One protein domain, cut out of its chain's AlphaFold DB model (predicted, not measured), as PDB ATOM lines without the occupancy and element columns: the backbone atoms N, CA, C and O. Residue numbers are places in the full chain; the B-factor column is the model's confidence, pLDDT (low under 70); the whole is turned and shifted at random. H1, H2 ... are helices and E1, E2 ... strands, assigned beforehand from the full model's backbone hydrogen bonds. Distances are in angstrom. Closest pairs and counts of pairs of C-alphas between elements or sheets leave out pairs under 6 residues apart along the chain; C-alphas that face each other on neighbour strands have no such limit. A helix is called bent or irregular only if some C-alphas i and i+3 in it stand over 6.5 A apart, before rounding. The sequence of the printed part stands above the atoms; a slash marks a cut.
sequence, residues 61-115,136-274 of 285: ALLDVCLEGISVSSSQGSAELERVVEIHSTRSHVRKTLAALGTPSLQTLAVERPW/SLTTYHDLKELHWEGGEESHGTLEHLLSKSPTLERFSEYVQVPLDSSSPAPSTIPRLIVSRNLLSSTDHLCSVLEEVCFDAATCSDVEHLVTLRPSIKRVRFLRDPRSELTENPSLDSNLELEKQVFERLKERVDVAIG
ATOM      1  N   ALA A  61     152.017 147.768 197.812       46.28
ATOM      2  CA  ALA A  61     152.938 147.235 196.811       46.28
ATOM      3  C   ALA A  61     153.143 145.709 196.913       46.28
ATOM      4  O   ALA A  61     153.887 145.130 196.142       46.28
ATOM      5  N   LEU A  62     152.456 144.983 197.805       47.78
ATOM      6  CA  LEU A  62     152.579 143.512 197.860       47.78
ATOM      7  C   LEU A  62     151.941 142.803 196.634       47.78
ATOM      8  O   LEU A  62     152.056 141.587 196.502       47.78
ATOM      9  N   LEU A  63     151.278 143.549 195.737       51.22
ATOM     10  CA  LEU A  63     150.856 143.121 194.389       51.22
ATOM     11  C   LEU A  63     151.849 143.534 193.281       51.22
ATOM     12  O   LEU A  63     151.761 143.003 192.177       51.22
ATOM     13  N   ASP A  64     152.775 144.436 193.603       52.22
ATOM     14  CA  ASP A  64     153.749 145.082 192.727       52.22
ATOM     15  C   ASP A  64     155.146 144.889 193.339       52.22
ATOM     16  O   ASP A  64     155.650 145.700 194.123       52.22
ATOM     17  N   VAL A  65     155.735 143.714 193.100       59.59
ATOM     18  CA  VAL A  65     156.984 143.357 193.771       59.59
ATOM     19  C   VAL A  65     158.139 144.059 193.061       59.59
ATOM     20  O   VAL A  65     158.661 143.562 192.062       59.59
ATOM     21  N   CYS A  66     158.552 145.203 193.605       61.84
ATOM     22  CA  CYS A  66     159.781 145.874 193.207       61.84
ATOM     23  C   CYS A  66     160.987 145.191 193.873       61.84
ATOM     24  O   CYS A  66     161.171 145.237 195.090       61.84
ATOM     25  N   LEU A  67     161.779 144.484 193.067       62.06
ATOM     26  CA  LEU A  67     162.926 143.671 193.477       62.06
ATOM     27  C   LEU A  67     164.225 144.444 193.196       62.06
ATOM     28  O   LEU A  67     165.142 143.949 192.534       62.06
ATOM     29  N   GLU A  68     164.305 145.685 193.667       54.56
ATOM     30  CA  GLU A  68     165.547 146.453 193.639       54.56
ATOM     31  C   GLU A  68     166.488 145.981 194.755       54.56
ATOM     32  O   GLU A  68     166.129 145.957 195.928       54.56
ATOM     33  N   GLY A  69     167.713 145.585 194.392       48.00
ATOM     34  CA  GLY A  69     168.774 145.261 195.355       48.00
ATOM     35  C   GLY A  69     168.729 143.860 195.975       48.00
ATOM     36  O   GLY A  69     169.622 143.521 196.750       48.00
ATOM     37  N   ILE A  70     167.759 143.017 195.608       52.75
ATOM     38  CA  ILE A  70     167.631 141.679 196.193       52.75
ATOM     39  C   ILE A  70     168.642 140.713 195.573       52.75
ATOM     40  O   ILE A  70     168.431 140.136 194.502       52.75
ATOM     41  N   SER A  71     169.740 140.464 196.286       49.41
ATOM     42  CA  SER A  71     170.677 139.400 195.931       49.41
ATOM     43  C   SER A  71     170.121 138.046 196.387       49.41
ATOM     44  O   SER A  71     170.387 137.589 197.504       49.41
ATOM     45  N   VAL A  72     169.334 137.375 195.542       56.22
ATOM     46  CA  VAL A  72     168.874 136.016 195.855       56.22
ATOM     47  C   VAL A  72     170.046 135.044 195.692       56.22
ATOM     48  O   VAL A  72     170.461 134.723 194.577       56.22
ATOM     49  N   SER A  73     170.607 134.573 196.808       52.97
ATOM     50  CA  SER A  73     171.582 133.481 196.791       52.97
ATOM     51  C   SER A  73     170.896 132.205 196.301       52.97
ATOM     52  O   SER A  73     169.828 131.858 196.799       52.97
ATOM     53  N   SER A  74     171.499 131.492 195.352       54.66
ATOM     54  CA  SER A  74     170.919 130.345 194.633       54.66
ATOM     55  C   SER A  74     170.752 129.058 195.472       54.66
ATOM     56  O   SER A  74     171.060 127.957 195.007       54.66
ATOM     57  N   SER A  75     170.314 129.149 196.727       50.28
ATOM     58  CA  SER A  75     170.185 128.006 197.632       50.28
ATOM     59  C   SER A  75     168.960 127.143 197.288       50.28
ATOM     60  O   SER A  75     167.869 127.385 197.782       50.28
ATOM     61  N   GLN A  76     169.177 126.141 196.428       52.44
ATOM     62  CA  GLN A  76     168.488 124.843 196.245       52.44
ATOM     63  C   GLN A  76     166.946 124.697 196.308       52.44
ATOM     64  O   GLN A  76     166.461 123.574 196.190       52.44
ATOM     65  N   GLY A  77     166.155 125.763 196.365       61.38
ATOM     66  CA  GLY A  77     164.702 125.696 196.199       61.38
ATOM     67  C   GLY A  77     164.174 126.939 195.502       61.38
ATOM     68  O   GLY A  77     164.456 128.047 195.944       61.38
ATOM     69  N   SER A  78     163.426 126.752 194.412       70.75
ATOM     70  CA  SER A  78     162.629 127.832 193.829       70.75
ATOM     71  C   SER A  78     161.449 128.085 194.765       70.75
ATOM     72  O   SER A  78     160.720 127.149 195.100       70.75
ATOM     73  N   ALA A  79     161.305 129.315 195.254       75.00
ATOM     74  CA  ALA A  79     160.128 129.698 196.020       75.00
ATOM     75  C   ALA A  79     159.007 130.014 195.027       75.00
ATOM     76  O   ALA A  79     159.144 130.935 194.223       75.00
ATOM     77  N   GLU A  80     157.917 129.248 195.047       80.19
ATOM     78  CA  GLU A  80     156.766 129.527 194.188       80.19
ATOM     79  C   GLU A  80     155.927 130.668 194.777       80.19
ATOM     80  O   GLU A  80     155.416 130.592 195.893       80.19
ATOM     81  N   LEU A  81     155.795 131.741 194.007       80.69
ATOM     82  CA  LEU A  81     154.967 132.903 194.281       80.69
ATOM     83  C   LEU A  81     153.764 132.882 193.328       80.69
ATOM     84  O   LEU A  81     153.687 133.646 192.368       80.69
ATOM     85  N   GLU A  82     152.809 131.987 193.596       80.56
ATOM     86  CA  GLU A  82     151.652 131.711 192.722       80.56
ATOM     87  C   GLU A  82     150.747 132.924 192.446       80.56
ATOM     88  O   GLU A  82     149.952 132.892 191.515       80.56
ATOM     89  N   ARG A  83     150.813 133.981 193.262       78.62
ATOM     90  CA  ARG A  83     149.909 135.142 193.171       78.62
ATOM     91  C   ARG A  83     150.569 136.417 192.658       78.62
ATOM     92  O   ARG A  83     149.884 137.429 192.547       78.62
ATOM     93  N   VAL A  84     151.869 136.386 192.378       82.81
ATOM     94  CA  VAL A  84     152.575 137.564 191.869       82.81
ATOM     95  C   VAL A  84     152.205 137.753 190.405       82.81
ATOM     96  O   VAL A  84     152.507 136.904 189.568       82.81
ATOM     97  N   VAL A  85     151.521 138.861 190.128       88.50
ATOM     98  CA  VAL A  85     151.049 139.237 188.789       88.50
ATOM     99  C   VAL A  85     151.965 140.246 188.113       88.50
ATOM    100  O   VAL A  85     151.990 140.301 186.888       88.50
ATOM    101  N   GLU A  86     152.742 141.000 188.886       90.88
ATOM    102  CA  GLU A  86     153.620 142.050 188.389       90.88
ATOM    103  C   GLU A  86     154.960 142.026 189.131       90.88
ATOM    104  O   GLU A  86     155.008 141.851 190.353       90.88
ATOM    105  N   ILE A  87     156.049 142.144 188.371       90.12
ATOM    106  CA  ILE A  87     157.414 142.223 188.895       90.12
ATOM    107  C   ILE A  87     158.128 143.387 188.236       90.12
ATOM    108  O   ILE A  87     158.180 143.465 187.007       90.12
ATOM    109  N   HIS A  88     158.772 144.204 189.063       90.19
ATOM    110  CA  HIS A  88     159.741 145.205 188.640       90.19
ATOM    111  C   HIS A  88     161.115 144.748 189.106       90.19
ATOM    112  O   HIS A  88     161.310 144.391 190.268       90.19
ATOM    113  N   SER A  89     162.072 144.666 188.189       89.81
ATOM    114  CA  SER A  89     163.415 144.189 188.499       89.81
ATOM    115  C   SER A  89     164.451 144.986 187.742       89.81
ATOM    116  O   SER A  89     164.285 145.304 186.571       89.81
ATOM    117  N   THR A  90     165.609 145.175 188.359       88.38
ATOM    118  CA  THR A  90     166.771 145.656 187.616       88.38
ATOM    119  C   THR A  90     167.295 144.575 186.673       88.38
ATOM    120  O   THR A  90     167.208 143.367 186.937       88.38
ATOM    121  N   ARG A  91     167.897 145.017 185.573       82.88
ATOM    122  CA  ARG A  91     168.506 144.170 184.542       82.88
ATOM    123  C   ARG A  91     169.534 143.162 185.067       82.88
ATOM    124  O   ARG A  91     169.556 142.021 184.610       82.88
ATOM    125  N   SER A  92     170.367 143.555 186.032       81.00
ATOM    126  CA  SER A  92     171.410 142.690 186.615       81.00
ATOM    127  C   SER A  92     170.839 141.542 187.455       81.00
ATOM    128  O   SER A  92     171.495 140.510 187.637       81.00
ATOM    129  N   HIS A  93     169.595 141.678 187.920       82.81
ATOM    130  CA  HIS A  93     168.956 140.715 188.808       82.81
ATOM    131  C   HIS A  93     167.850 139.913 188.134       82.81
ATOM    132  O   HIS A  93     167.658 138.763 188.522       82.81
ATOM    133  N   VAL A  94     167.193 140.435 187.089       89.69
ATOM    134  CA  VAL A  94     165.958 139.848 186.531       89.69
ATOM    135  C   VAL A  94     166.068 138.347 186.287       89.69
ATOM    136  O   VAL A  94     165.196 137.585 186.688       89.69
ATOM    137  N   ARG A  95     167.182 137.873 185.722       87.88
ATOM    138  CA  ARG A  95     167.348 136.447 185.431       87.88
ATOM    139  C   ARG A  95     167.568 135.595 186.681       87.88
ATOM    140  O   ARG A  95     167.068 134.476 186.738       87.88
ATOM    141  N   LYS A  96     168.321 136.096 187.665       85.00
ATOM    142  CA  LYS A  96     168.547 135.407 188.950       85.00
ATOM    143  C   LYS A  96     167.246 135.358 189.745       85.00
ATOM    144  O   LYS A  96     166.862 134.297 190.223       85.00
ATOM    145  N   THR A  97     166.555 136.487 189.798       85.81
ATOM    146  CA  THR A  97     165.258 136.670 190.434       85.81
ATOM    147  C   THR A  97     164.217 135.714 189.866       85.81
ATOM    148  O   THR A  97     163.658 134.907 190.599       85.81
ATOM    149  N   LEU A  98     164.027 135.722 188.549       89.75
ATOM    150  CA  LEU A  98     163.067 134.858 187.868       89.75
ATOM    151  C   LEU A  98     163.436 133.368 187.912       89.75
ATOM    152  O   LEU A  98     162.557 132.517 187.836       89.75
ATOM    153  N   ALA A  99     164.721 133.026 188.040       88.75
ATOM    154  CA  ALA A  99     165.143 131.642 188.251       88.75
ATOM    155  C   ALA A  99     164.902 131.169 189.695       88.75
ATOM    156  O   ALA A  99     164.619 129.992 189.925       88.75
ATOM    157  N   ALA A 100     165.044 132.067 190.670       85.94
ATOM    158  CA  ALA A 100     164.855 131.750 192.078       85.94
ATOM    159  C   ALA A 100     163.379 131.777 192.502       85.94
ATOM    160  O   ALA A 100     163.001 131.072 193.439       85.94
ATOM    161  N   LEU A 101     162.549 132.554 191.808       84.25
ATOM    162  CA  LEU A 101     161.128 132.715 192.091       84.25
ATOM    163  C   LEU A 101     160.298 132.009 191.016       84.25
ATOM    164  O   LEU A 101     160.328 132.371 189.842       84.25
ATOM    165  N   GLY A 102     159.526 131.002 191.410       85.81
ATOM    166  CA  GLY A 102     158.531 130.394 190.537       85.81
ATOM    167  C   GLY A 102     157.300 131.290 190.469       85.81
ATOM    168  O   GLY A 102     156.494 131.278 191.389       85.81
ATOM    169  N   THR A 103     157.135 132.075 189.406       89.81
ATOM    170  CA  THR A 103     156.033 133.052 189.283       89.81
ATOM    171  C   THR A 103     155.108 132.676 188.117       89.81
ATOM    172  O   THR A 103     155.144 133.322 187.065       89.81
ATOM    173  N   PRO A 104     154.310 131.594 188.240       90.44
ATOM    174  CA  PRO A 104     153.523 131.063 187.124       90.44
ATOM    175  C   PRO A 104     152.426 132.022 186.647       90.44
ATOM    176  O   PRO A 104     152.110 132.018 185.463       90.44
ATOM    177  N   SER A 105     151.890 132.854 187.547       91.25
ATOM    178  CA  SER A 105     150.823 133.824 187.260       91.25
ATOM    179  C   SER A 105     151.330 135.231 186.937       91.25
ATOM    180  O   SER A 105     150.541 136.177 186.958       91.25
ATOM    181  N   LEU A 106     152.627 135.376 186.643       94.56
ATOM    182  CA  LEU A 106     153.224 136.649 186.248       94.56
ATOM    183  C   LEU A 106     152.607 137.128 184.932       94.56
ATOM    184  O   LEU A 106     152.718 136.438 183.921       94.56
ATOM    185  N   GLN A 107     151.990 138.308 184.950       95.56
ATOM    186  CA  GLN A 107     151.344 138.939 183.795       95.56
ATOM    187  C   GLN A 107     152.146 140.113 183.244       95.56
ATOM    188  O   GLN A 107     152.209 140.268 182.024       95.56
ATOM    189  N   THR A 108     152.796 140.878 184.118       95.50
ATOM    190  CA  THR A 108     153.579 142.058 183.752       95.50
ATOM    191  C   THR A 108     154.989 141.941 184.315       95.50
ATOM    192  O   THR A 108     155.180 141.652 185.494       95.50
ATOM    193  N   LEU A 109     155.992 142.153 183.468       95.56
ATOM    194  CA  LEU A 109     157.391 142.220 183.874       95.56
ATOM    195  C   LEU A 109     157.980 143.541 183.397       95.56
ATOM    196  O   LEU A 109     158.060 143.775 182.194       95.56
ATOM    197  N   ALA A 110     158.434 144.369 184.329       94.75
ATOM    198  CA  ALA A 110     159.213 145.557 184.037       94.75
ATOM    199  C   ALA A 110     160.678 145.325 184.402       94.75
ATOM    200  O   ALA A 110     161.010 144.912 185.515       94.75
ATOM    201  N   VAL A 111     161.555 145.540 183.427       93.12
ATOM    202  CA  VAL A 111     162.998 145.428 183.597       93.12
ATOM    203  C   VAL A 111     163.609 146.798 183.434       93.12
ATOM    204  O   VAL A 111     163.635 147.327 182.327       93.12
ATOM    205  N   GLU A 112     164.102 147.340 184.535       90.94
ATOM    206  CA  GLU A 112     164.634 148.692 184.604       90.94
ATOM    207  C   GLU A 112     166.161 148.688 184.541       90.94
ATOM    208  O   GLU A 112     166.847 147.724 184.941       90.94
ATOM    209  N   ARG A 113     166.716 149.787 184.035       85.62
ATOM    210  CA  ARG A 113     168.150 150.032 184.161       85.62
ATOM    211  C   ARG A 113     168.436 150.381 185.628       85.62
ATOM    212  O   ARG A 113     167.653 151.107 186.230       85.62
ATOM    213  N   PRO A 114     169.540 149.893 186.226       81.62
ATOM    214  CA  PRO A 114     169.965 150.392 187.529       81.62
ATOM    215  C   PRO A 114     170.019 151.925 187.514       81.62
ATOM    216  O   PRO A 114     170.349 152.527 186.493       81.62
ATOM    217  N   TRP A 115     169.668 152.572 188.622       74.88
ATOM    218  CA  TRP A 115     169.799 154.019 188.692       74.88
ATOM    219  C   TRP A 115     171.280 154.377 188.848       74.88
ATOM    220  O   TRP A 115     171.838 154.323 189.943       74.88
ATOM    221  N   SER A 136     168.094 127.807 183.840       84.75
ATOM    222  CA  SER A 136     167.015 127.772 182.862       84.75
ATOM    223  C   SER A 136     165.775 128.449 183.435       84.75
ATOM    224  O   SER A 136     165.242 127.973 184.438       84.75
ATOM    225  N   LEU A 137     165.285 129.503 182.783       89.19
ATOM    226  CA  LEU A 137     163.998 130.091 183.141       89.19
ATOM    227  C   LEU A 137     162.846 129.136 182.796       89.19
ATOM    228  O   LEU A 137     162.884 128.411 181.783       89.19
ATOM    229  N   THR A 138     161.813 129.154 183.634       91.19
ATOM    230  CA  THR A 138     160.524 128.521 183.348       91.19
ATOM    231  C   THR A 138     159.807 129.267 182.223       91.19
ATOM    232  O   THR A 138     160.191 130.368 181.833       91.19
ATOM    233  N   THR A 139     158.806 128.628 181.624       92.94
ATOM    234  CA  THR A 139     157.942 129.283 180.636       92.94
ATOM    235  C   THR A 139     156.864 130.075 181.371       92.94
ATOM    236  O   THR A 139     156.178 129.517 182.227       92.94
ATOM    237  N   TYR A 140     156.689 131.344 181.018       93.38
ATOM    238  CA  TYR A 140     155.681 132.244 181.570       93.38
ATOM    239  C   TYR A 140     154.460 132.258 180.652       93.38
ATOM    240  O   TYR A 140     154.388 133.013 179.684       93.38
ATOM    241  N   HIS A 141     153.509 131.364 180.929       93.94
ATOM    242  CA  HIS A 141     152.299 131.208 180.117       93.94
ATOM    243  C   HIS A 141     151.297 132.353 180.279       93.94
ATOM    244  O   HIS A 141     150.468 132.541 179.391       93.94
ATOM    245  N   ASP A 142     151.397 133.128 181.356       95.19
ATOM    246  CA  ASP A 142     150.476 134.226 181.645       95.19
ATOM    247  C   ASP A 142     151.095 135.612 181.402       95.19
ATOM    248  O   ASP A 142     150.384 136.604 181.552       95.19
ATOM    249  N   LEU A 143     152.369 135.699 180.982       95.56
ATOM    250  CA  LEU A 143     153.047 136.981 180.765       95.56
ATOM    251  C   LEU A 143     152.507 137.672 179.511       95.56
ATOM    252  O   LEU A 143     152.800 137.260 178.388       95.56
ATOM    253  N   LYS A 144     151.764 138.756 179.721       96.44
ATOM    254  CA  LYS A 144     151.123 139.564 178.681       96.44
ATOM    255  C   LYS A 144     151.897 140.828 178.355       96.44
ATOM    256  O   LYS A 144     151.848 141.261 177.207       96.44
ATOM    257  N   GLU A 145     152.598 141.405 179.325       96.62
ATOM    258  CA  GLU A 145     153.276 142.691 179.179       96.62
ATOM    259  C   GLU A 145     154.741 142.596 179.600       96.62
ATOM    260  O   GLU A 145     155.072 142.062 180.661       96.62
ATOM    261  N   LEU A 146     155.626 143.123 178.756       96.06
ATOM    262  CA  LEU A 146     157.052 143.225 179.033       96.06
ATOM    263  C   LEU A 146     157.511 144.657 178.783       96.06
ATOM    264  O   LEU A 146     157.464 145.135 177.649       96.06
ATOM    265  N   HIS A 147     157.976 145.320 179.835       95.50
ATOM    266  CA  HIS A 147     158.661 146.602 179.756       95.50
ATOM    267  C   HIS A 147     160.161 146.363 179.879       95.50
ATOM    268  O   HIS A 147     160.615 145.654 180.774       95.50
ATOM    269  N   TRP A 148     160.927 146.929 178.958       94.50
ATOM    270  CA  TRP A 148     162.358 146.719 178.862       94.50
ATOM    271  C   TRP A 148     163.080 148.050 178.736       94.50
ATOM    272  O   TRP A 148     162.979 148.740 177.727       94.50
ATOM    273  N   GLU A 149     163.847 148.388 179.755       91.06
ATOM    274  CA  GLU A 149     164.738 149.532 179.768       91.06
ATOM    275  C   GLU A 149     166.178 149.014 179.770       91.06
ATOM    276  O   GLU A 149     166.722 148.564 180.782       91.06
ATOM    277  N   GLY A 150     166.812 148.998 178.600       75.19
ATOM    278  CA  GLY A 150     168.143 148.414 178.481       75.19
ATOM    279  C   GLY A 150     168.829 148.710 177.159       75.19
ATOM    280  O   GLY A 150     168.185 148.831 176.124       75.19
ATOM    281  N   GLY A 151     170.159 148.810 177.204       74.31
ATOM    282  CA  GLY A 151     171.005 148.935 176.013       74.31
ATOM    283  C   GLY A 151     171.367 147.590 175.371       74.31
ATOM    284  O   GLY A 151     171.036 146.515 175.891       74.31
ATOM    285  N   GLU A 152     172.120 147.664 174.269       73.38
ATOM    286  CA  GLU A 152     172.493 146.531 173.402       73.38
ATOM    287  C   GLU A 152     173.155 145.354 174.141       73.38
ATOM    288  O   GLU A 152     172.981 144.192 173.775       73.38
ATOM    289  N   GLU A 153     173.866 145.636 175.232       69.56
ATOM    290  CA  GLU A 153     174.606 144.659 176.043       69.56
ATOM    291  C   GLU A 153     173.716 143.569 176.664       69.56
ATOM    292  O   GLU A 153     174.198 142.534 177.106       69.56
ATOM    293  N   SER A 154     172.400 143.778 176.690       73.81
ATOM    294  CA  SER A 154     171.454 142.911 177.397       73.81
ATOM    295  C   SER A 154     170.524 142.097 176.502       73.81
ATOM    296  O   SER A 154     169.591 141.448 176.990       73.81
ATOM    297  N   HIS A 155     170.813 142.067 175.199       84.38
ATOM    298  CA  HIS A 155     170.034 141.316 174.218       84.38
ATOM    299  C   HIS A 155     169.871 139.837 174.582       84.38
ATOM    300  O   HIS A 155     168.782 139.302 174.417       84.38
ATOM    301  N   GLY A 156     170.888 139.183 175.157       85.88
ATOM    302  CA  GLY A 156     170.798 137.765 175.525       85.88
ATOM    303  C   GLY A 156     169.707 137.467 176.563       85.88
ATOM    304  O   GLY A 156     168.979 136.479 176.442       85.88
ATOM    305  N   THR A 157     169.542 138.334 177.566       88.06
ATOM    306  CA  THR A 157     168.499 138.169 178.590       88.06
ATOM    307  C   THR A 157     167.118 138.469 178.022       88.06
ATOM    308  O   THR A 157     166.197 137.684 178.247       88.06
ATOM    309  N   LEU A 158     166.981 139.544 177.240       90.62
ATOM    310  CA  LEU A 158     165.728 139.869 176.559       90.62
ATOM    311  C   LEU A 158     165.304 138.745 175.611       90.62
ATOM    312  O   LEU A 158     164.168 138.282 175.659       90.62
ATOM    313  N   GLU A 159     166.225 138.245 174.786       88.25
ATOM    314  CA  GLU A 159     165.978 137.099 173.919       88.25
ATOM    315  C   GLU A 159     165.531 135.891 174.740       88.25
ATOM    316  O   GLU A 159     164.570 135.209 174.375       88.25
ATOM    317  N   HIS A 160     166.192 135.594 175.855       87.75
ATOM    318  CA  HIS A 160     165.785 134.466 176.677       87.75
ATOM    319  C   HIS A 160     164.370 134.653 177.246       87.75
ATOM    320  O   HIS A 160     163.566 133.727 177.153       87.75
ATOM    321  N   LEU A 161     164.024 135.844 177.738       91.19
ATOM    322  CA  LEU A 161     162.687 136.148 178.261       91.19
ATOM    323  C   LEU A 161     161.615 136.062 177.185       91.19
ATOM    324  O   LEU A 161     160.648 135.327 177.357       91.19
ATOM    325  N   LEU A 162     161.833 136.704 176.036       91.19
ATOM    326  CA  LEU A 162     160.930 136.592 174.896       91.19
ATOM    327  C   LEU A 162     160.710 135.121 174.534       91.19
ATOM    328  O   LEU A 162     159.576 134.740 174.287       91.19
ATOM    329  N   SER A 163     161.749 134.269 174.605       88.38
ATOM    330  CA  SER A 163     161.631 132.827 174.319       88.38
ATOM    331  C   SER A 163     160.738 132.039 175.272       88.38
ATOM    332  O   SER A 163     160.274 130.946 174.943       88.38
ATOM    333  N   LYS A 164     160.516 132.585 176.464       91.94
ATOM    334  CA  LYS A 164     159.758 131.966 177.542       91.94
ATOM    335  C   LYS A 164     158.360 132.547 177.688       91.94
ATOM    336  O   LYS A 164     157.619 132.036 178.517       91.94
ATOM    337  N   SER A 165     157.978 133.511 176.854       93.81
ATOM    338  CA  SER A 165     156.724 134.259 176.984       93.81
ATOM    339  C   SER A 165     155.862 134.121 175.723       93.81
ATOM    340  O   SER A 165     155.755 135.055 174.926       93.81
ATOM    341  N   PRO A 166     155.262 132.938 175.477       93.00
ATOM    342  CA  PRO A 166     154.506 132.669 174.252       93.00
ATOM    343  C   PRO A 166     153.210 133.486 174.129       93.00
ATOM    344  O   PRO A 166     152.671 133.589 173.030       93.00
ATOM    345  N   THR A 167     152.709 134.037 175.234       94.06
ATOM    346  CA  THR A 167     151.448 134.786 175.333       94.06
ATOM    347  C   THR A 167     151.640 136.300 175.406       94.06
ATOM    348  O   THR A 167     150.681 137.017 175.670       94.06
ATOM    349  N   LEU A 168     152.855 136.792 175.141       95.38
ATOM    350  CA  LEU A 168     153.173 138.214 175.219       95.38
ATOM    351  C   LEU A 168     152.355 139.029 174.203       95.38
ATOM    352  O   LEU A 168     152.532 138.876 172.993       95.38
ATOM    353  N   GLU A 169     151.492 139.910 174.707       96.06
ATOM    354  CA  GLU A 169     150.586 140.765 173.930       96.06
ATOM    355  C   GLU A 169     151.153 142.177 173.736       96.06
ATOM    356  O   GLU A 169     150.923 142.789 172.688       96.06
ATOM    357  N   ARG A 170     151.899 142.693 174.724       96.25
ATOM    358  CA  ARG A 170     152.470 144.046 174.723       96.25
ATOM    359  C   ARG A 170     153.960 144.025 175.037       96.25
ATOM    360  O   ARG A 170     154.396 143.400 176.004       96.25
ATOM    361  N   PHE A 171     154.729 144.761 174.247       95.69
ATOM    362  CA  PHE A 171     156.148 144.991 174.484       95.69
ATOM    363  C   PHE A 171     156.448 146.487 174.461       95.69
ATOM    364  O   PHE A 171     156.093 147.166 173.498       95.69
ATOM    365  N   SER A 172     157.127 146.985 175.487       95.00
ATOM    366  CA  SER A 172     157.540 148.382 175.575       95.00
ATOM    367  C   SER A 172     159.037 148.464 175.806       95.00
ATOM    368  O   SER A 172     159.546 147.875 176.753       95.00
ATOM    369  N   GLU A 173     159.729 149.219 174.968       93.56
ATOM    370  CA  GLU A 173     161.135 149.544 175.135       93.56
ATOM    371  C   GLU A 173     161.306 151.011 175.515       93.56
ATOM    372  O   GLU A 173     160.812 151.908 174.823       93.56
ATOM    373  N   TYR A 174     162.084 151.235 176.568       89.00
ATOM    374  CA  TYR A 174     162.479 152.553 177.037       89.00
ATOM    375  C   TYR A 174     163.991 152.715 176.886       89.00
ATOM    376  O   TYR A 174     164.768 151.863 177.320       89.00
ATOM    377  N   VAL A 175     164.423 153.807 176.255       84.81
ATOM    378  CA  VAL A 175     165.843 154.105 176.067       84.81
ATOM    379  C   VAL A 175     166.180 155.301 176.940       84.81
ATOM    380  O   VAL A 175     165.835 156.439 176.631       84.81
ATOM    381  N   GLN A 176     166.902 155.076 178.039       78.19
ATOM    382  CA  GLN A 176     167.459 156.210 178.769       78.19
ATOM    383  C   GLN A 176     168.466 156.929 177.885       78.19
ATOM    384  O   GLN A 176     169.484 156.369 177.475       78.19
ATOM    385  N   VAL A 177     168.168 158.189 177.606       72.94
ATOM    386  CA  VAL A 177     169.052 159.067 176.858       72.94
ATOM    387  C   VAL A 177     169.846 159.854 177.879       72.94
ATOM    388  O   VAL A 177     169.236 160.603 178.646       72.94
ATOM    389  N   PRO A 178     171.179 159.679 177.936       74.56
ATOM    390  CA  PRO A 178     172.020 160.522 178.767       74.56
ATOM    391  C   PRO A 178     171.677 161.987 178.508       74.56
ATOM    392  O   PRO A 178     171.582 162.394 177.348       74.56
ATOM    393  N   LEU A 179     171.516 162.768 179.579       71.44
ATOM    394  CA  LEU A 179     171.170 164.197 179.512       71.44
ATOM    395  C   LEU A 179     172.114 164.995 178.596       71.44
ATOM    396  O   LEU A 179     171.708 166.007 178.030       71.44
ATOM    397  N   ASP A 180     173.341 164.503 178.412       75.81
ATOM    398  CA  ASP A 180     174.384 165.142 177.611       75.81
ATOM    399  C   ASP A 180     174.492 164.601 176.172       75.81
ATOM    400  O   ASP A 180     175.274 165.116 175.370       75.81
ATOM    401  N   SER A 181     173.730 163.563 175.815       71.75
ATOM    402  CA  SER A 181     173.746 163.014 174.457       71.75
ATOM    403  C   SER A 181     172.760 163.769 173.569       71.75
ATOM    404  O   SER A 181     171.551 163.747 173.784       71.75
ATOM    405  N   SER A 182     173.287 164.455 172.555       69.31
ATOM    406  CA  SER A 182     172.488 165.284 171.646       69.31
ATOM    407  C   SER A 182     171.544 164.480 170.748       69.31
ATOM    408  O   SER A 182     170.684 165.071 170.119       69.31
ATOM    409  N   SER A 183     171.705 163.157 170.662       68.50
ATOM    410  CA  SER A 183     170.764 162.261 169.988       68.50
ATOM    411  C   SER A 183     170.974 160.836 170.499       68.50
ATOM    412  O   SER A 183     172.113 160.359 170.455       68.50
ATOM    413  N   PRO A 184     169.925 160.124 170.943       71.06
ATOM    414  CA  PRO A 184     170.027 158.685 171.140       71.06
ATOM    415  C   PRO A 184     170.330 157.987 169.819       71.06
ATOM    416  O   PRO A 184     169.902 158.429 168.752       71.06
ATOM    417  N   ALA A 185     171.074 156.886 169.888       77.00
ATOM    418  CA  ALA A 185     171.104 155.946 168.782       77.00
ATOM    419  C   ALA A 185     169.721 155.275 168.665       77.00
ATOM    420  O   ALA A 185     169.088 155.017 169.694       77.00
ATOM    421  N   PRO A 186     169.245 154.980 167.444       76.56
ATOM    422  CA  PRO A 186     168.005 154.239 167.267       76.56
ATOM    423  C   PRO A 186     168.139 152.846 167.884       76.56
ATOM    424  O   PRO A 186     169.194 152.215 167.779       76.56
ATOM    425  N   SER A 187     167.060 152.348 168.479       78.62
ATOM    426  CA  SER A 187     167.036 151.010 169.053       78.62
ATOM    427  C   SER A 187     167.319 149.931 168.009       78.62
ATOM    428  O   SER A 187     166.785 149.930 166.893       78.62
ATOM    429  N   THR A 188     168.114 148.945 168.415       84.25
ATOM    430  CA  THR A 188     168.336 147.697 167.682       84.25
ATOM    431  C   THR A 188     167.323 146.606 168.027       84.25
ATOM    432  O   THR A 188     167.299 145.575 167.352       84.25
ATOM    433  N   ILE A 189     166.475 146.792 169.041       82.12
ATOM    434  CA  ILE A 189     165.514 145.780 169.496       82.12
ATOM    435  C   ILE A 189     164.491 145.409 168.415       82.12
ATOM    436  O   ILE A 189     164.251 144.211 168.238       82.12
ATOM    437  N   PRO A 190     163.944 146.337 167.601       80.69
ATOM    438  CA  PRO A 190     163.120 145.941 166.462       80.69
ATOM    439  C   PRO A 190     163.829 144.925 165.553       80.69
ATOM    440  O   PRO A 190     163.236 143.926 165.147       80.69
ATOM    441  N   ARG A 191     165.132 145.117 165.298       82.25
ATOM    442  CA  ARG A 191     165.942 144.190 164.492       82.25
ATOM    443  C   ARG A 191     166.174 142.865 165.200       82.25
ATOM    444  O   ARG A 191     166.083 141.831 164.550       82.25
ATOM    445  N   LEU A 192     166.415 142.884 166.508       82.62
ATOM    446  CA  LEU A 192     166.543 141.685 167.339       82.62
ATOM    447  C   LEU A 192     165.298 140.789 167.219       82.62
ATOM    448  O   LEU A 192     165.404 139.597 166.923       82.62
ATOM    449  N   ILE A 193     164.108 141.383 167.372       80.94
ATOM    450  CA  ILE A 193     162.823 140.674 167.270       80.94
ATOM    451  C   ILE A 193     162.631 140.114 165.850       80.94
ATOM    452  O   ILE A 193     162.156 138.991 165.676       80.94
ATOM    453  N   VAL A 194     163.044 140.867 164.827       78.81
ATOM    454  CA  VAL A 194     163.001 140.445 163.418       78.81
ATOM    455  C   VAL A 194     163.948 139.275 163.126       78.81
ATOM    456  O   VAL A 194     163.523 138.281 162.532       78.81
ATOM    457  N   SER A 195     165.217 139.366 163.533       75.12
ATOM    458  CA  SER A 195     166.279 138.409 163.195       75.12
ATOM    459  C   SER A 195     166.000 136.995 163.697       75.12
ATOM    460  O   SER A 195     166.433 136.021 163.077       75.12
ATOM    461  N   ARG A 196     165.228 136.863 164.775       68.12
ATOM    462  CA  ARG A 196     164.918 135.576 165.394       68.12
ATOM    463  C   ARG A 196     164.108 134.627 164.507       68.12
ATOM    464  O   ARG A 196     164.351 133.420 164.496       68.12
ATOM    465  N   ASN A 197     163.231 135.184 163.672       55.19
ATOM    466  CA  ASN A 197     162.398 134.424 162.738       55.19
ATOM    467  C   ASN A 197     163.174 133.586 161.731       55.19
ATOM    468  O   ASN A 197     162.676 132.574 161.245       55.19
ATOM    469  N   LEU A 198     164.362 134.045 161.345       56.03
ATOM    470  CA  LEU A 198     165.060 133.471 160.202       56.03
ATOM    471  C   LEU A 198     165.752 132.148 160.541       56.03
ATOM    472  O   LEU A 198     166.139 131.419 159.631       56.03
ATOM    473  N   LEU A 199     165.905 131.828 161.830       55.00
ATOM    474  CA  LEU A 199     166.760 130.729 162.284       55.00
ATOM    475  C   LEU A 199     165.997 129.535 162.879       55.00
ATOM    476  O   LEU A 199     166.581 128.464 163.022       55.00
ATOM    477  N   SER A 200     164.706 129.670 163.199       57.41
ATOM    478  CA  SER A 200     163.939 128.647 163.923       57.41
ATOM    479  C   SER A 200     162.510 128.539 163.385       57.41
ATOM    480  O   SER A 200     161.692 129.434 163.573       57.41
ATOM    481  N   SER A 201     162.164 127.410 162.754       54.62
ATOM    482  CA  SER A 201     160.794 127.139 162.276       54.62
ATOM    483  C   SER A 201     159.778 126.905 163.404       54.62
ATOM    484  O   SER A 201     158.619 126.607 163.129       54.62
ATOM    485  N   THR A 202     160.213 126.966 164.664       58.75
ATOM    486  CA  THR A 202     159.394 126.728 165.861       58.75
ATOM    487  C   THR A 202     159.214 127.992 166.694       58.75
ATOM    488  O   THR A 202     158.805 127.908 167.851       58.75
ATOM    489  N   ASP A 203     159.546 129.160 166.143       64.56
ATOM    490  CA  ASP A 203     159.454 130.422 166.868       64.56
ATOM    491  C   ASP A 203     157.986 130.872 166.970       64.56
ATOM    492  O   ASP A 203     157.492 131.701 166.211       64.56
ATOM    493  N   HIS A 204     157.261 130.283 167.927       65.31
ATOM    494  CA  HIS A 204     155.914 130.703 168.342       65.31
ATOM    495  C   HIS A 204     155.909 132.075 169.032       65.31
ATOM    496  O   HIS A 204     154.848 132.597 169.390       65.31
ATOM    497  N   LEU A 205     157.098 132.644 169.231       63.34
ATOM    498  CA  LEU A 205     157.314 133.882 169.943       63.34
ATOM    499  C   LEU A 205     156.593 135.025 169.267       63.34
ATOM    500  O   LEU A 205     156.743 135.264 168.067       63.34
ATOM    501  N   CYS A 206     155.828 135.746 170.084       65.00
ATOM    502  CA  CYS A 206     155.123 136.947 169.668       65.00
ATOM    503  C   CYS A 206     154.072 136.694 168.571       65.00
ATOM    504  O   CYS A 206     153.672 137.635 167.894       65.00
ATOM    505  N   SER A 207     153.597 135.453 168.388       81.00
ATOM    506  CA  SER A 207     152.463 135.167 167.487       81.00
ATOM    507  C   SER A 207     151.177 135.891 167.902       81.00
ATOM    508  O   SER A 207     150.300 136.115 167.067       81.00
ATOM    509  N   VAL A 208     151.097 136.287 169.174       91.25
ATOM    510  CA  VAL A 208     150.004 137.066 169.763       91.25
ATOM    511  C   VAL A 208     150.412 138.495 170.129       91.25
ATOM    512  O   VAL A 208     149.616 139.202 170.730       91.25
ATOM    513  N   LEU A 209     151.622 138.941 169.767       94.38
ATOM    514  CA  LEU A 209     152.073 140.298 170.075       94.38
ATOM    515  C   LEU A 209     151.233 141.288 169.271       94.38
ATOM    516  O   LEU A 209     151.303 141.298 168.038       94.38
ATOM    517  N   GLU A 210     150.432 142.083 169.973       96.56
ATOM    518  CA  GLU A 210     149.470 143.017 169.391       96.56
ATOM    519  C   GLU A 210     149.963 144.463 169.434       96.56
ATOM    520  O   GLU A 210     149.580 145.266 168.580       96.56
ATOM    521  N   GLU A 211     150.787 144.804 170.422       96.31
ATOM    522  CA  GLU A 211     151.219 146.171 170.681       96.31
ATOM    523  C   GLU A 211     152.716 146.252 170.949       96.31
ATOM    524  O   GLU A 211     153.267 145.492 171.747       96.31
ATOM    525  N   VAL A 212     153.359 147.209 170.286       95.69
ATOM    526  CA  VAL A 212     154.758 147.549 170.523       95.69
ATOM    527  C   VAL A 212     154.900 149.038 170.799       95.69
ATOM    528  O   VAL A 212     154.298 149.869 170.116       95.69
ATOM    529  N   CYS A 213     155.699 149.371 171.799       95.56
ATOM    530  CA  CYS A 213     156.054 150.729 172.158       95.56
ATOM    531  C   CYS A 213     157.574 150.862 172.128       95.56
ATOM    532  O   CYS A 213     158.268 150.069 172.751       95.56
ATOM    533  N   PHE A 214     158.090 151.853 171.408       94.56
ATOM    534  CA  PHE A 214     159.523 152.102 171.293       94.56
ATOM    535  C   PHE A 214     159.826 153.552 171.649       94.56
ATOM    536  O   PHE A 214     159.159 154.461 171.147       94.56
ATOM    537  N   ASP A 215     160.840 153.780 172.483       90.38
ATOM    538  CA  ASP A 215     161.302 155.142 172.760       90.38
ATOM    539  C   ASP A 215     162.010 155.761 171.549       90.38
ATOM    540  O   ASP A 215     161.610 156.821 171.068       90.38
ATOM    541  N   ALA A 216     162.996 155.043 171.004       86.06
ATOM    542  CA  ALA A 216     163.754 155.442 169.822       86.06
ATOM    543  C   ALA A 216     163.804 154.280 168.820       86.06
ATOM    544  O   ALA A 216     164.460 153.277 169.072       86.06
ATOM    545  N   ALA A 217     163.123 154.389 167.680       90.62
ATOM    546  CA  ALA A 217     163.175 153.391 166.607       90.62
ATOM    547  C   ALA A 217     162.902 154.041 165.246       90.62
ATOM    548  O   ALA A 217     162.093 154.962 165.145       90.62
ATOM    549  N   THR A 218     163.535 153.534 164.185       91.31
ATOM    550  CA  THR A 218     163.261 154.008 162.818       91.31
ATOM    551  C   THR A 218     161.931 153.452 162.307       91.31
ATOM    552  O   THR A 218     161.545 152.327 162.641       91.31
ATOM    553  N   CYS A 219     161.228 154.197 161.449       94.12
ATOM    554  CA  CYS A 219     159.984 153.707 160.855       94.12
ATOM    555  C   CYS A 219     160.259 152.489 159.971       94.12
ATOM    556  O   CYS A 219     159.434 151.580 159.921       94.12
ATOM    557  N   SER A 220     161.418 152.449 159.301       92.62
ATOM    558  CA  SER A 220     161.840 151.320 158.459       92.62
ATOM    559  C   SER A 220     161.984 150.021 159.251       92.62
ATOM    560  O   SER A 220     161.473 148.980 158.829       92.62
ATOM    561  N   ASP A 221     162.634 150.068 160.417       92.56
ATOM    562  CA  ASP A 221     162.803 148.885 161.263       92.56
ATOM    563  C   ASP A 221     161.450 148.397 161.816       92.56
ATOM    564  O   ASP A 221     161.170 147.195 161.818       92.56
ATOM    565  N   VAL A 222     160.563 149.322 162.203       95.06
ATOM    566  CA  VAL A 222     159.222 148.979 162.704       95.06
ATOM    567  C   VAL A 222     158.287 148.485 161.588       95.06
ATOM    568  O   VAL A 222     157.550 147.522 161.794       95.06
ATOM    569  N   GLU A 223     158.336 149.058 160.379       95.50
ATOM    570  CA  GLU A 223     157.595 148.553 159.209       95.50
ATOM    571  C   GLU A 223     158.011 147.116 158.883       95.50
ATOM    572  O   GLU A 223     157.162 146.257 158.609       95.50
ATOM    573  N   HIS A 224     159.311 146.824 158.946       93.31
ATOM    574  CA  HIS A 224     159.815 145.475 158.735       93.31
ATOM    575  C   HIS A 224     159.302 144.513 159.817       93.31
ATOM    576  O   HIS A 224     158.805 143.433 159.483       93.31
ATOM    577  N   LEU A 225     159.323 144.928 161.088       92.81
ATOM    578  CA  LEU A 225     158.756 144.162 162.198       92.81
ATOM    579  C   LEU A 225     157.268 143.846 161.976       92.81
ATOM    580  O   LEU A 225     156.889 142.678 162.003       92.81
ATOM    581  N   VAL A 226     156.438 144.845 161.664       94.81
ATOM    582  CA  VAL A 226     154.996 144.670 161.390       94.81
ATOM    583  C   VAL A 226     154.746 143.796 160.152       94.81
ATOM    584  O   VAL A 226     153.760 143.067 160.067       94.81
ATOM    585  N   THR A 227     155.642 143.822 159.163       93.06
ATOM    586  CA  THR A 227     155.592 142.917 157.999       93.06
ATOM    587  C   THR A 227     155.807 141.461 158.389       93.06
ATOM    588  O   THR A 227     155.084 140.590 157.909       93.06
ATOM    589  N   LEU A 228     156.760 141.194 159.279       89.81
ATOM    590  CA  LEU A 228     157.063 139.846 159.761       89.81
ATOM    591  C   LEU A 228     156.135 139.379 160.891       89.81
ATOM    592  O   LEU A 228     156.043 138.178 161.166       89.81
ATOM    593  N   ARG A 229     155.439 140.316 161.541       89.81
ATOM    594  CA  ARG A 229     154.489 140.082 162.632       89.81
ATOM    595  C   ARG A 229     153.152 140.770 162.355       89.81
ATOM    596  O   ARG A 229     152.844 141.786 162.972       89.81
ATOM    597  N   PRO A 230     152.309 140.188 161.481       92.62
ATOM    598  CA  PRO A 230     150.982 140.729 161.188       92.62
ATOM    599  C   PRO A 230     150.015 140.736 162.382       92.62
ATOM    600  O   PRO A 230     148.927 141.293 162.271       92.62
ATOM    601  N   SER A 231     150.370 140.090 163.499       93.75
ATOM    602  CA  SER A 231     149.619 140.164 164.756       93.75
ATOM    603  C   SER A 231     149.674 141.555 165.391       93.75
ATOM    604  O   SER A 231     148.750 141.904 166.123       93.75
ATOM    605  N   ILE A 232     150.716 142.346 165.096       95.81
ATOM    606  CA  ILE A 232     150.879 143.700 165.627       95.81
ATOM    607  C   ILE A 232     149.813 144.593 165.000       95.81
ATOM    608  O   ILE A 232     149.767 144.778 163.786       95.81
ATOM    609  N   LYS A 233     148.964 145.156 165.855       96.75
ATOM    610  CA  LYS A 233     147.867 146.061 165.502       96.75
ATOM    611  C   LYS A 233     148.175 147.501 165.892       96.75
ATOM    612  O   LYS A 233     147.629 148.413 165.278       96.75
ATOM    613  N   ARG A 234     149.012 147.698 166.915       97.19
ATOM    614  CA  ARG A 234     149.305 149.003 167.513       97.19
ATOM    615  C   ARG A 234     150.807 149.229 167.639       97.19
ATOM    616  O   ARG A 234     151.537 148.357 168.106       97.19
ATOM    617  N   VAL A 235     151.252 150.416 167.248       96.75
ATOM    618  CA  VAL A 235     152.639 150.870 167.364       96.75
ATOM    619  C   VAL A 235     152.657 152.239 168.026       96.75
ATOM    620  O   VAL A 235     152.044 153.186 167.534       96.75
ATOM    621  N   ARG A 236     153.394 152.373 169.125       96.38
ATOM    622  CA  ARG A 236     153.643 153.658 169.774       96.38
ATOM    623  C   ARG A 236     155.110 154.021 169.646       96.38
ATOM    624  O   ARG A 236     155.979 153.232 170.000       96.38
ATOM    625  N   PHE A 237     155.370 155.230 169.180       94.88
ATOM    626  CA  PHE A 237     156.683 155.847 169.291       94.88
ATOM    627  C   PHE A 237     156.622 156.860 170.428       94.88
ATOM    628  O   PHE A 237     155.766 157.738 170.388       94.88
ATOM    629  N   LEU A 238     157.465 156.766 171.458       91.75
ATOM    630  CA  LEU A 238     157.438 157.771 172.534       91.75
ATOM    631  C   LEU A 238     158.009 159.113 172.061       91.75
ATOM    632  O   LEU A 238     157.575 160.167 172.526       91.75
ATOM    633  N   ARG A 239     158.912 159.082 171.078       90.12
ATOM    634  CA  ARG A 239     159.434 160.258 170.372       90.12
ATOM    635  C   ARG A 239     159.001 160.227 168.921       90.12
ATOM    636  O   ARG A 239     158.731 159.165 168.376       90.12
ATOM    637  N   ASP A 240     158.914 161.386 168.277       90.75
ATOM    638  CA  ASP A 240     158.619 161.411 166.846       90.75
ATOM    639  C   ASP A 240     159.838 160.865 166.076       90.75
ATOM    640  O   ASP A 240     160.881 161.522 166.060       90.75
ATOM    641  N   PRO A 241     159.744 159.711 165.390       87.62
ATOM    642  CA  PRO A 241     160.885 159.155 164.657       87.62
ATOM    643  C   PRO A 241     161.366 160.077 163.522       87.62
ATOM    644  O   PRO A 241     162.454 159.905 162.978       87.62
ATOM    645  N   ARG A 242     160.572 161.091 163.153       86.75
ATOM    646  CA  ARG A 242     160.915 162.085 162.132       86.75
ATOM    647  C   ARG A 242     161.696 163.269 162.704       86.75
ATOM    648  O   ARG A 242     162.364 163.950 161.928       86.75
ATOM    649  N   SER A 243     161.613 163.540 164.013       84.75
ATOM    650  CA  SER A 243     162.295 164.697 164.615       84.75
ATOM    651  C   SER A 243     163.806 164.496 164.734       84.75
ATOM    652  O   SER A 243     164.559 165.452 164.569       84.75
ATOM    653  N   GLU A 244     164.266 163.259 164.931       71.44
ATOM    654  CA  GLU A 244     165.703 162.933 165.015       71.44
ATOM    655  C   GLU A 244     166.441 163.229 163.697       71.44
ATOM    656  O   GLU A 244     167.593 163.656 163.678       71.44
ATOM    657  N   LEU A 245     165.754 163.078 162.563       71.31
ATOM    658  CA  LEU A 245     166.333 163.308 161.236       71.31
ATOM    659  C   LEU A 245     166.432 164.795 160.876       71.31
ATOM    660  O   LEU A 245     167.276 165.176 160.067       71.31
ATOM    661  N   THR A 246     165.598 165.650 161.475       70.56
ATOM    662  CA  THR A 246     165.640 167.101 161.239       70.56
ATOM    663  C   THR A 246     166.867 167.781 161.841       70.56
ATOM    664  O   THR A 246     167.242 168.859 161.383       70.56
ATOM    665  N   GLU A 247     167.523 167.162 162.821       74.25
ATOM    666  CA  GLU A 247     168.708 167.732 163.472       74.25
ATOM    667  C   GLU A 247     169.997 167.553 162.646       74.25
ATOM    668  O   GLU A 247     170.975 168.266 162.869       74.25
ATOM    669  N   ASN A 248     169.988 166.677 161.629       68.88
ATOM    670  CA  ASN A 248     171.114 166.451 160.716       68.88
ATOM    671  C   ASN A 248     170.718 166.662 159.234       68.88
ATOM    672  O   ASN A 248     170.419 165.701 158.521       68.88
ATOM    673  N   PRO A 249     170.791 167.904 158.709       65.06
ATOM    674  CA  PRO A 249     170.339 168.254 157.353       65.06
ATOM    675  C   PRO A 249     171.157 167.618 156.213       65.06
ATOM    676  O   PRO A 249     170.789 167.708 155.047       65.06
ATOM    677  N   SER A 250     172.270 166.938 156.502       72.88
ATOM    678  CA  SER A 250     173.008 166.172 155.488       72.88
ATOM    679  C   SER A 250     172.304 164.874 155.061       72.88
ATOM    680  O   SER A 250     172.796 164.195 154.160       72.88
ATOM    681  N   LEU A 251     171.188 164.508 155.703       68.69
ATOM    682  CA  LEU A 251     170.448 163.258 155.487       68.69
ATOM    683  C   LEU A 251     169.045 163.478 154.888       68.69
ATOM    684  O   LEU A 251     168.168 162.630 155.052       68.69
ATOM    685  N   ASP A 252     168.826 164.577 154.159       71.56
ATOM    686  CA  ASP A 252     167.518 164.944 153.581       71.56
ATOM    687  C   ASP A 252     166.833 163.808 152.794       71.56
ATOM    688  O   ASP A 252     165.613 163.641 152.865       71.56
ATOM    689  N   SER A 253     167.597 162.977 152.074       75.62
ATOM    690  CA  SER A 253     167.045 161.830 151.338       75.62
ATOM    691  C   SER A 253     166.445 160.756 152.250       75.62
ATOM    692  O   SER A 253     165.476 160.101 151.868       75.62
ATOM    693  N   ASN A 254     166.998 160.577 153.450       82.19
ATOM    694  CA  ASN A 254     166.516 159.588 154.412       82.19
ATOM    695  C   ASN A 254     165.255 160.081 155.121       82.19
ATOM    696  O   ASN A 254     164.363 159.282 155.390       82.19
ATOM    697  N   LEU A 255     165.138 161.393 155.353       86.25
ATOM    698  CA  LEU A 255     163.946 161.985 155.957       86.25
ATOM    699  C   LEU A 255     162.699 161.758 155.098       86.25
ATOM    700  O   LEU A 255     161.640 161.410 155.619       86.25
ATOM    701  N   GLU A 256     162.807 161.950 153.783       90.00
ATOM    702  CA  GLU A 256     161.667 161.750 152.885       90.00
ATOM    703  C   GLU A 256     161.273 160.269 152.785       90.00
ATOM    704  O   GLU A 256     160.085 159.943 152.787       90.00
ATOM    705  N   LEU A 257     162.258 159.364 152.780       90.56
ATOM    706  CA  LEU A 257     162.008 157.926 152.831       90.56
ATOM    707  C   LEU A 257     161.273 157.537 154.123       90.56
ATOM    708  O   LEU A 257     160.255 156.853 154.061       90.56
ATOM    709  N   GLU A 258     161.743 158.007 155.278       90.69
ATOM    710  CA  GLU A 258     161.151 157.712 156.589       90.69
ATOM    711  C   GLU A 258     159.735 158.279 156.725       90.69
ATOM    712  O   GLU A 258     158.847 157.595 157.228       90.69
ATOM    713  N   LYS A 259     159.459 159.472 156.180       92.12
ATOM    714  CA  LYS A 259     158.085 160.002 156.092       92.12
ATOM    715  C   LYS A 259     157.171 159.092 155.276       92.12
ATOM    716  O   LYS A 259     156.045 158.826 155.692       92.12
ATOM    717  N   GLN A 260     157.645 158.610 154.127       95.00
ATOM    718  CA  GLN A 260     156.869 157.691 153.294       95.00
ATOM    719  C   GLN A 260     156.634 156.355 154.001       95.00
ATOM    720  O   GLN A 260     155.531 155.817 153.926       95.00
ATOM    721  N   VAL A 261     157.642 155.826 154.699       95.88
ATOM    722  CA  VAL A 261     157.512 154.613 155.517       95.88
ATOM    723  C   VAL A 261     156.493 154.819 156.639       95.88
ATOM    724  O   VAL A 261     155.627 153.974 156.841       95.88
ATOM    725  N   PHE A 262     156.546 155.955 157.332       95.56
ATOM    726  CA  PHE A 262     155.634 156.277 158.427       95.56
ATOM    727  C   PHE A 262     154.167 156.326 157.976       95.56
ATOM    728  O   PHE A 262     153.291 155.788 158.654       95.56
ATOM    729  N   GLU A 263     153.880 156.921 156.814       96.06
ATOM    730  CA  GLU A 263     152.514 156.922 156.275       96.06
ATOM    731  C   GLU A 263     152.059 155.515 155.862       96.06
ATOM    732  O   GLU A 263     150.945 155.127 156.204       96.06
ATOM    733  N   ARG A 264     152.928 154.695 155.250       96.44
ATOM    734  CA  ARG A 264     152.606 153.279 154.974       96.44
ATOM    735  C   ARG A 264     152.353 152.472 156.244       96.44
ATOM    736  O   ARG A 264     151.493 151.595 156.256       96.44
ATOM    737  N   LEU A 265     153.084 152.755 157.320       96.56
ATOM    738  CA  LEU A 265     152.870 152.104 158.609       96.56
ATOM    739  C   LEU A 265     151.469 152.424 159.152       96.56
ATOM    740  O   LEU A 265     150.749 151.511 159.549       96.56
ATOM    741  N   LYS A 266     151.038 153.690 159.074       96.25
ATOM    742  CA  LYS A 266     149.692 154.141 159.485       96.25
ATOM    743  C   LYS A 266     148.552 153.548 158.664       96.25
ATOM    744  O   LYS A 266     147.433 153.465 159.153       96.25
ATOM    745  N   GLU A 267     148.815 153.144 157.424       96.50
ATOM    746  CA  GLU A 267     147.835 152.422 156.604       96.50
ATOM    747  C   GLU A 267     147.623 150.975 157.079       96.50
ATOM    748  O   GLU A 267     146.618 150.354 156.729       96.50
ATOM    749  N   ARG A 268     148.562 150.421 157.857       96.62
ATOM    750  CA  ARG A 268     148.575 149.006 158.258       96.62
ATOM    751  C   ARG A 268     148.239 148.776 159.724       96.62
ATOM    752  O   ARG A 268     147.642 147.750 160.039       96.62
ATOM    753  N   VAL A 269     148.660 149.683 160.597       97.00
ATOM    754  CA  VAL A 269     148.515 149.581 162.053       97.00
ATOM    755  C   VAL A 269     148.144 150.935 162.644       97.00
ATOM    756  O   VAL A 269     148.420 151.983 162.057       97.00
ATOM    757  N   ASP A 270     147.552 150.921 163.834       96.69
ATOM    758  CA  ASP A 270     147.322 152.145 164.591       96.69
ATOM    759  C   ASP A 270     148.662 152.669 165.108       96.69
ATOM    760  O   ASP A 270     149.334 152.004 165.896       96.69
ATOM    761  N   VAL A 271     149.047 153.870 164.676       96.06
ATOM    762  CA  VAL A 271     150.291 154.522 165.106       96.06
ATOM    763  C   VAL A 271     149.984 155.719 166.002       96.06
ATOM    764  O   VAL A 271     149.188 156.587 165.628       96.06
ATOM    765  N   ALA A 272     150.640 155.787 167.160       95.88
ATOM    766  CA  ALA A 272     150.600 156.922 168.082       95.88
ATOM    767  C   ALA A 272     152.013 157.459 168.363       95.88
ATOM    768  O   ALA A 272     152.981 156.698 168.340       95.88
ATOM    769  N   ILE A 273     152.118 158.764 168.639       94.19
ATOM    770  CA  ILE A 273     153.369 159.425 169.035       94.19
ATOM    771  C   ILE A 273     153.225 159.976 170.463       94.19
ATOM    772  O   ILE A 273     152.182 160.522 170.826       94.19
ATOM    773  N   GLY A 274     154.262 159.832 171.284       91.38
ATOM    774  CA  GLY A 274     154.304 160.294 172.666       91.38
ATOM    775  C   GLY A 274     153.214 159.664 173.524       91.38
ATOM    776  O   GLY A 274     152.961 158.459 173.473       91.38
TER     777      GLY A 274
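This is residues 61 to 115 and 136 to 274 of the 285 residues of an uncharacterized protein of Tulasnella calospora MUT 4182 (UniProt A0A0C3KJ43). The chain is wound in stacked right-handed turns into a short horseshoe arc: an eight-stranded parallel sheet curls along the concave side, and H1, H2, H3, H4 and H6 follow one another along the convex side. The concave face has no named helix over it; H5 and the beginning of H6 lie past the E8 end of the arc, where residues 248 to 253 stick out, and a long loop of residues 68 to 85 lies at the E1 end. The printed part has 194 residues with six named helices and eight named strands, in the order E1 E2 H1 E3 E4 H2 E5 H3 E6 H4 E7 H5 H6 E8, and the strands keep their chain order across the sheet. The class is mixed, helices and strands; the whole is compact, with a radius of gyration of the C-alphas of 17.8 A, and spans 58 by 40 by 30 A.

The strands are E1, residues 64 to 67, E2, residues 86 to 90, E3, residues 108 to 112, E4, residues 145 to 149, E5, residues 170 to 174, E6, residues 211 to 214, E7, residues 234 to 237, and E8, residues 270 to 273. E1 begins at C-alpha 64 (153.749, 145.082, 192.727), and E8 ends at C-alpha 273 (153.369, 159.425, 169.035). E2 is 13.7 A long from first to last C-alpha. The helices are H1, residues 94 to 100, H2, residues 152 to 164 and 19.8 A long, H3, residues 189 to 196, H4, residues 219 to 228 and 14.2 A long, H5, residues 243 to 246, and H6, residues 249 to 268 and 29.1 A long. H6 begins at C-alpha 249 (170.339, 168.254, 157.353). H2 and H6 are irregular: C-alphas 153 and 156 are 7.9 A apart, and C-alphas 250 and 253 are 8.5 A apart. H6 has a kink of 34 degrees near residue 256.

The sheet is twisted, with edge strands E1 and E8. Within hydrogen-bond range are N 67 and O 88 at 2.8 A between E1 and E2, N 110 and O 87 at 2.8 A between E2 and E3, N 111 and O 147 at 2.8 A between E3 and E4, N 148 and O 172 at 2.8 A between E4 and E5, N 173 and O 213 at 2.8 A between E5 and E6, N 236 and O 212 at 2.8 A between E6 and E7, and N 235 and O 270 at 2.8 A between E7 and E8. Strand-helix-strand units, two parallel neighbour strands with helix between, are E2 H1 E3, E4 H2 E5, E5 H3 E6, E6 H4 E7 and E7 H5 H6 E8, each with a right-handed crossover. H1 is on the sheet at a height of 9.6 A, only just over E2, with 3 C-alphas falling on it. H2, H3, H4 and H6 only graze the sheet; H5 is not on it. H1 and H2 are close but not clearly touching, C-alphas 95 and 157 being closest at 7.1 A. H2 and H3 are also close but not clearly touching, closest at C-alphas 155 and 192, 7.7 A. H3 and H4 touch, the same way at a shallow tilt of 32 degrees, with C-alphas 194 and 225 closest at 5.8 A. H4 touches residues 258 to 265 of H6 alone, with C-alphas 219 and 262 closest at 5.6 A. H5 and H6 touch only at the corner, C-alphas 245 and 255 being closest at 5.9 A. Every O i to N i+4 pair is within hydrogen-bond range in H1, H3 and H4, against 7 of 9 in H2 and 13 of 16 in H6; H5 is too short for such a pair.

The C-alphas of Gln 76 and Asp 252, the two farthest apart, are 58.6 A apart. Residues 116 to 135, in the link from E3 to E4, are not printed, and C-alphas 115 and 136 are 27.0 A apart across the cut. The links E1 to E2, E5 to H3 and H3 to E6 are long. The mean pLDDT of the printed part is 82.9; 34 residues are under 70, among them 61 to 77 and 196 to 206.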